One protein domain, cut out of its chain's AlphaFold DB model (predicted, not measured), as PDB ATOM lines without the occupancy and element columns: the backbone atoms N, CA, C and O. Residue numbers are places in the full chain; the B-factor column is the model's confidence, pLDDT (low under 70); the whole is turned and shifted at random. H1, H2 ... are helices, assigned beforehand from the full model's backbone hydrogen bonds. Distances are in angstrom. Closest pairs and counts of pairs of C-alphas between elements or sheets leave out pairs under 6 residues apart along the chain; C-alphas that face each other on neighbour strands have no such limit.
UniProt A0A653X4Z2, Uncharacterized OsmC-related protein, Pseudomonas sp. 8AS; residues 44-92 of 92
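AT A GLANCE: This is residues 44 to 92 of the 92 residues of the protein "Uncharacterized OsmC-related protein" of Pseudomonas sp. 8AS (UniProt A0A653X4Z2). One long helix, H1, makes one side of a thin rod; after it the chain turns back and runs beside it as an extended stretch without named elements, residues 67 to 83. This stretch passes the first end of H1 and leads to the short helix H2, where residues 84 to 90 stick out. The printed part has 49 residues with two named helices, H1 then H2, and no named strand; the class is all helix. It is extended, with a radius of gyration of the C-alphas of 16.4 A and spans of 53 by 15 by 15 A.

HOW THE PARTS SIT: H1, residues 44 to 66, and H2, residues 84 to 87, are apart. Every O i to N i+4 pair in H1 is within hydrogen-bond range; H2 is too short for such a pair, and its one O i to N i+3 pair is not within range.

IN THESE COORDINATES: H1 measures 32.7 A, from C-alpha 44 at (200.154, 223.821, 234.170) to C-alpha 66 at (204.021, 253.166, 220.272). H2 measures 4.9 A and ends at C-alpha 87, (192.787, 215.071, 229.717).

THE WHOLE: The C-alphas farthest apart, of Lys 68 and Arg 92, are 53.1 A apart. The printed part has no cut. The link from H1 to H2 is long, 17 residues. Mean pLDDT of the printed part is 94.8; residue 92 is under 70.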
ATOM      1  N   PRO A  44     199.682 223.429 235.491       94.19
ATOM      2  CA  PRO A  44     200.154 223.821 234.170       94.19
ATOM      3  C   PRO A  44     199.108 224.615 233.373       94.19
ATOM      4  O   PRO A  44     199.478 225.534 232.648       94.19
ATOM      5  N   LEU A  45     197.812 224.314 233.535       94.44
ATOM      6  CA  LEU A  45     196.728 225.058 232.884       94.44
ATOM      7  C   LEU A  45     196.622 226.495 233.421       94.44
ATOM      8  O   LEU A  45     196.531 227.434 232.628       94.44
ATOM      9  N   ASP A  46     196.738 226.687 234.739       94.56
ATOM     10  CA  ASP A  46     196.782 228.023 235.350       94.56
ATOM     11  C   ASP A  46     197.985 228.830 234.845       94.56
ATOM     12  O   ASP A  46     197.865 230.017 234.543       94.56
ATOM     13  N   ILE A  47     199.152 228.188 234.704       96.00
ATOM     14  CA  ILE A  47     200.351 228.835 234.158       96.00
ATOM     15  C   ILE A  47     200.181 229.186 232.676       96.00
ATOM     16  O   ILE A  47     200.641 230.250 232.260       96.00
ATOM     17  N   VAL A  48     199.498 228.358 231.881       96.06
ATOM     18  CA  VAL A  48     199.158 228.695 230.488       96.06
ATOM     19  C   VAL A  48     198.288 229.951 230.442       96.06
ATOM     20  O   VAL A  48     198.627 230.894 229.722       96.06
ATOM     21  N   LEU A  49     197.223 230.019 231.246       97.56
ATOM     22  CA  LEU A  49     196.374 231.210 231.334       97.56
ATOM     23  C   LEU A  49     197.160 232.439 231.806       97.56
ATOM     24  O   LEU A  49     197.056 233.506 231.199       97.56
ATOM     25  N   ALA A  50     198.009 232.288 232.825       96.88
ATOM     26  CA  ALA A  50     198.867 233.358 233.324       96.88
ATOM     27  C   ALA A  50     199.855 233.861 232.255       96.88
ATOM     28  O   ALA A  50     200.073 235.068 232.134       96.88
ATOM     29  N   ALA A  51     200.426 232.964 231.447       96.69
ATOM     30  CA  ALA A  51     201.320 233.324 230.350       96.69
ATOM     31  C   ALA A  51     200.581 234.108 229.255       96.69
ATOM     32  O   ALA A  51     201.068 235.151 228.811       96.69
ATOM     33  N   VAL A  52     199.384 233.665 228.858       97.81
ATOM     34  CA  VAL A  52     198.543 234.386 227.887       97.81
ATOM     35  C   VAL A  52     198.145 235.764 228.430       97.81
ATOM     36  O   VAL A  52     198.283 236.766 227.726       97.81
ATOM     37  N   ALA A  53     197.744 235.839 229.700       98.12
ATOM     38  CA  ALA A  53     197.421 237.077 230.407       98.12
ATOM     39  C   ALA A  53     198.613 238.047 230.441       98.12
ATOM     40  O   ALA A  53     198.479 239.230 230.111       98.12
ATOM     41  N   GLY A  54     199.803 237.538 230.764       97.88
ATOM     42  CA  GLY A  54     201.049 238.299 230.742       97.88
ATOM     43  C   GLY A  54     201.385 238.838 229.350       97.88
ATOM     44  O   GLY A  54     201.725 240.018 229.214       97.88
ATOM     45  N   CYS A  55     201.232 238.015 228.309       97.50
ATOM     46  CA  CYS A  55     201.405 238.431 226.919       97.50
ATOM     47  C   CYS A  55     200.426 239.547 226.538       97.50
ATOM     48  O   CYS A  55     200.859 240.580 226.021       97.50
ATOM     49  N   PHE A  56     199.136 239.382 226.837       98.00
ATOM     50  CA  PHE A  56     198.102 240.376 226.541       98.00
ATOM     51  C   PHE A  56     198.420 241.733 227.182       98.00
ATOM     52  O   PHE A  56     198.502 242.751 226.489       98.00
ATOM     53  N   GLY A  57     198.688 241.750 228.492       98.06
ATOM     54  CA  GLY A  57     199.011 242.984 229.209       98.06
ATOM     55  C   GLY A  57     200.305 243.648 228.720       98.06
ATOM     56  O   GLY A  57     200.367 244.874 228.586       98.06
ATOM     57  N   THR A  58     201.334 242.853 228.412       98.19
ATOM     58  CA  THR A  58     202.629 243.355 227.919       98.19
ATOM     59  C   THR A  58     202.495 243.978 226.533       98.19
ATOM     60  O   THR A  58     202.944 245.105 226.314       98.19
ATOM     61  N   LEU A  59     201.824 243.290 225.607       98.06
ATOM     62  CA  LEU A  59     201.567 243.806 224.263       98.06
ATOM     63  C   LEU A  59     200.698 245.064 224.306       98.06
ATOM     64  O   LEU A  59     201.005 246.040 223.622       98.06
ATOM     65  N   GLY A  60     199.674 245.092 225.164       97.81
ATOM     66  CA  GLY A  60     198.844 246.275 225.367       97.81
ATOM     67  C   GLY A  60     199.658 247.508 225.785       97.81
ATOM     68  O   GLY A  60     199.454 248.599 225.248       97.81
ATOM     69  N   ARG A  61     200.642 247.340 226.679       98.19
ATOM     70  CA  ARG A  61     201.585 248.413 227.052       98.19
ATOM     71  C   ARG A  61     202.478 248.837 225.888       98.19
ATOM     72  O   ARG A  61     202.668 250.038 225.693       98.19
ATOM     73  N   TYR A  62     203.010 247.889 225.112       98.38
ATOM     74  CA  TYR A  62     203.841 248.213 223.949       98.38
ATOM     75  C   TYR A  62     203.082 249.030 222.909       98.38
ATOM     76  O   TYR A  62     203.594 250.052 222.452       98.38
ATOM     77  N   ILE A  63     201.856 248.628 222.580       98.25
ATOM     78  CA  ILE A  63     201.026 249.335 221.601       98.25
ATOM     79  C   ILE A  63     200.675 250.734 222.114       98.25
ATOM     80  O   ILE A  63     200.849 251.708 221.383       98.25
ATOM     81  N   ALA A  64     200.258 250.869 223.378       98.31
ATOM     82  CA  ALA A  64     199.958 252.176 223.964       98.31
ATOM     83  C   ALA A  64     201.166 253.124 223.905       98.31
ATOM     84  O   ALA A  64     201.026 254.282 223.514       98.31
ATOM     85  N   HIS A  65     202.363 252.618 224.219       98.00
ATOM     86  CA  HIS A  65     203.604 253.379 224.109       98.00
ATOM     87  C   HIS A  65     203.891 253.810 222.660       98.00
ATOM     88  O   HIS A  65     204.149 254.985 222.405       98.00
ATOM     89  N   GLN A  66     203.803 252.885 221.699       98.38
ATOM     90  CA  GLN A  66     204.021 253.166 220.272       98.38
ATOM     91  C   GLN A  66     203.044 254.215 219.726       98.38
ATOM     92  O   GLN A  66     203.424 255.060 218.917       98.38
ATOM     93  N   GLN A  67     201.798 254.187 220.199       98.25
ATOM     94  CA  GLN A  67     200.738 255.105 219.787       98.25
ATOM     95  C   GLN A  67     200.674 256.386 220.632       98.25
ATOM     96  O   GLN A  67     199.791 257.212 220.415       98.25
ATOM     97  N   LYS A  68     201.606 256.582 221.577       98.06
ATOM     98  CA  LYS A  68     201.642 257.739 222.494       98.06
ATOM     99  C   LYS A  68     200.349 257.910 223.310       98.06
ATOM    100  O   LYS A  68     199.967 259.025 223.661       98.06
ATOM    101  N   ILE A  69     199.682 256.805 223.633       98.06
ATOM    102  CA  ILE A  69     198.511 256.779 224.511       98.06
ATOM    103  C   ILE A  69     198.994 256.813 225.963       98.06
ATOM    104  O   ILE A  69     199.781 255.966 226.387       98.06
ATOM    105  N   ASN A  70     198.484 257.758 226.757       97.44
ATOM    106  CA  ASN A  70     198.740 257.795 228.197       97.44
ATOM    107  C   ASN A  70     197.917 256.716 228.931       97.44
ATOM    108  O   ASN A  70     196.812 256.969 229.420       97.44
ATOM    109  N   LEU A  71     198.446 255.492 228.976       96.75
ATOM    110  CA  LEU A  71     197.803 254.347 229.616       96.75
ATOM    111  C   LEU A  71     197.954 254.406 231.147       96.75
ATOM    112  O   LEU A  71     198.999 254.064 231.695       96.75
ATOM    113  N   ARG A  72     196.878 254.790 231.846       96.88
ATOM    114  CA  ARG A  72     196.851 254.904 233.322       96.88
ATOM    115  C   ARG A  72     196.613 253.580 234.054       96.88
ATOM    116  O   ARG A  72     196.889 253.481 235.244       96.88
ATOM    117  N   GLY A  73     196.082 252.574 233.367       96.56
ATOM    118  CA  GLY A  73     195.777 251.271 233.947       96.56
ATOM    119  C   GLY A  73     195.105 250.352 232.937       96.56
ATOM    120  O   GLY A  73     194.538 250.815 231.949       96.56
ATOM    121  N   MET A  74     195.185 249.048 233.191       96.88
ATOM    122  CA  MET A  74     194.548 248.013 232.385       96.88
ATOM    123  C   MET A  74     194.091 246.887 233.315       96.88
ATOM    124  O   MET A  74     194.868 246.443 234.159       96.88
ATOM    125  N   ARG A  75     192.839 246.452 233.171       97.44
ATOM    126  CA  ARG A  75     192.278 245.271 233.832       97.44
ATOM    127  C   ARG A  75     191.669 244.392 232.749       97.44
ATOM    128  O   ARG A  75     190.992 244.911 231.868       97.44
ATOM    129  N   PHE A  76     191.950 243.103 232.812       97.12
ATOM    130  CA  PHE A  76     191.475 242.106 231.868       97.12
ATOM    131  C   PHE A  76     191.310 240.774 232.595       97.12
ATOM    132  O   PHE A  76     191.900 240.567 233.656       97.12
ATOM    133  N   GLU A  77     190.502 239.911 232.004       97.38
ATOM    134  CA  GLU A  77     190.180 238.571 232.474       97.38
ATOM    135  C   GLU A  77     190.361 237.617 231.296       97.38
ATOM    136  O   GLU A  77     190.122 238.003 230.147       97.38
ATOM    137  N   ILE A  78     190.868 236.418 231.571       96.12
ATOM    138  CA  ILE A  78     191.074 235.375 230.568       96.12
ATOM    139  C   ILE A  78     190.516 234.083 231.135       96.12
ATOM    140  O   ILE A  78     190.860 233.693 232.247       96.12
ATOM    141  N   GLU A  79     189.702 233.425 230.328       97.12
ATOM    142  CA  GLU A  79     189.111 232.127 230.612       97.12
ATOM    143  C   GLU A  79     189.471 231.166 229.476       97.12
ATOM    144  O   GLU A  79     189.730 231.589 228.342       97.12
ATOM    145  N   ALA A  80     189.514 229.874 229.784       96.31
ATOM    146  CA  ALA A  80     189.671 228.821 228.795       96.31
ATOM    147  C   ALA A  80     188.885 227.587 229.223       96.31
ATOM    148  O   ALA A  80     188.934 227.181 230.386       96.31
ATOM    149  N   ASP A  81     188.224 226.969 228.254       96.19
ATOM    150  CA  ASP A  81     187.590 225.671 228.422       96.19
ATOM    151  C   ASP A  81     188.611 224.558 228.163       96.19
ATOM    152  O   ASP A  81     189.447 224.650 227.260       96.19
ATOM    153  N   TYR A  82     188.527 223.477 228.935       92.88
ATOM    154  CA  TYR A  82     189.264 222.246 228.670       92.88
ATOM    155  C   TYR A  82     188.346 221.043 228.867       92.88
ATOM    156  O   TYR A  82     187.377 221.116 229.618       92.88
ATOM    157  N   ASP A  83     188.656 219.939 228.192       93.88
ATOM    158  CA  ASP A  83     187.954 218.667 228.345       93.88
ATOM    159  C   ASP A  83     188.647 217.821 229.433       93.88
ATOM    160  O   ASP A  83     189.750 217.305 229.197       93.88
ATOM    161  N   PRO A  84     188.043 217.657 230.627       89.75
ATOM    162  CA  PRO A  84     188.633 216.852 231.689       89.75
ATOM    163  C   PRO A  84     188.652 215.360 231.346       89.75
ATOM    164  O   PRO A  84     189.552 214.648 231.793       89.75
ATOM    165  N   ASP A  85     187.689 214.874 230.560       92.69
ATOM    166  CA  ASP A  85     187.628 213.469 230.168       92.69
ATOM    167  C   ASP A  85     188.685 213.162 229.112       92.69
ATOM    168  O   ASP A  85     189.363 212.139 229.210       92.69
ATOM    169  N   GLY A  86     188.903 214.068 228.162       92.88
ATOM    170  CA  GLY A  86     190.031 214.010 227.237       92.88
ATOM    171  C   GLY A  86     191.379 214.030 227.966       92.88
ATOM    172  O   GLY A  86     192.222 213.164 227.730       92.88
ATOM    173  N   LEU A  87     191.562 214.958 228.913       88.00
ATOM    174  CA  LEU A  87     192.787 215.071 229.717       88.00
ATOM    175  C   LEU A  87     193.090 213.793 230.515       88.00
ATOM    176  O   LEU A  87     194.245 213.386 230.626       88.00
ATOM    177  N   LEU A  88     192.056 213.162 231.072       88.00
ATOM    178  CA  LEU A  88     192.180 211.959 231.897       88.00
ATOM    179  C   LEU A  88     192.079 210.654 231.091       88.00
ATOM    180  O   LEU A  88     192.073 209.575 231.686       88.00
ATOM    181  N   GLY A  89     191.979 210.730 229.759       89.44
ATOM    182  CA  GLY A  89     191.860 209.562 228.882       89.44
ATOM    183  C   GLY A  89     190.566 208.760 229.073       89.44
ATOM    184  O   GLY A  89     190.544 207.549 228.851       89.44
ATOM    185  N   ARG A  90     189.495 209.412 229.532       90.81
ATOM    186  CA  ARG A  90     188.156 208.839 229.741       90.81
ATOM    187  C   ARG A  90     187.244 209.014 228.531       90.81
ATOM    188  O   ARG A  90     186.295 208.244 228.396       90.81
ATOM    189  N   ALA A  91     187.544 209.982 227.665       73.44
ATOM    190  CA  ALA A  91     186.870 210.147 226.385       73.44
ATOM    191  C   ALA A  91     187.165 208.918 225.506       73.44
ATOM    192  O   ALA A  91     188.302 208.698 225.086       73.44
ATOM    193  N   ARG A  92     186.148 208.078 225.302       59.59
ATOM    194  CA  ARG A  92     186.157 206.946 224.368       59.59
ATOM    195  C   ARG A  92     185.268 207.256 223.182       59.59
ATOM    196  O   ARG A  92     184.167 207.795 223.425       59.59
TER     197      ARG A  92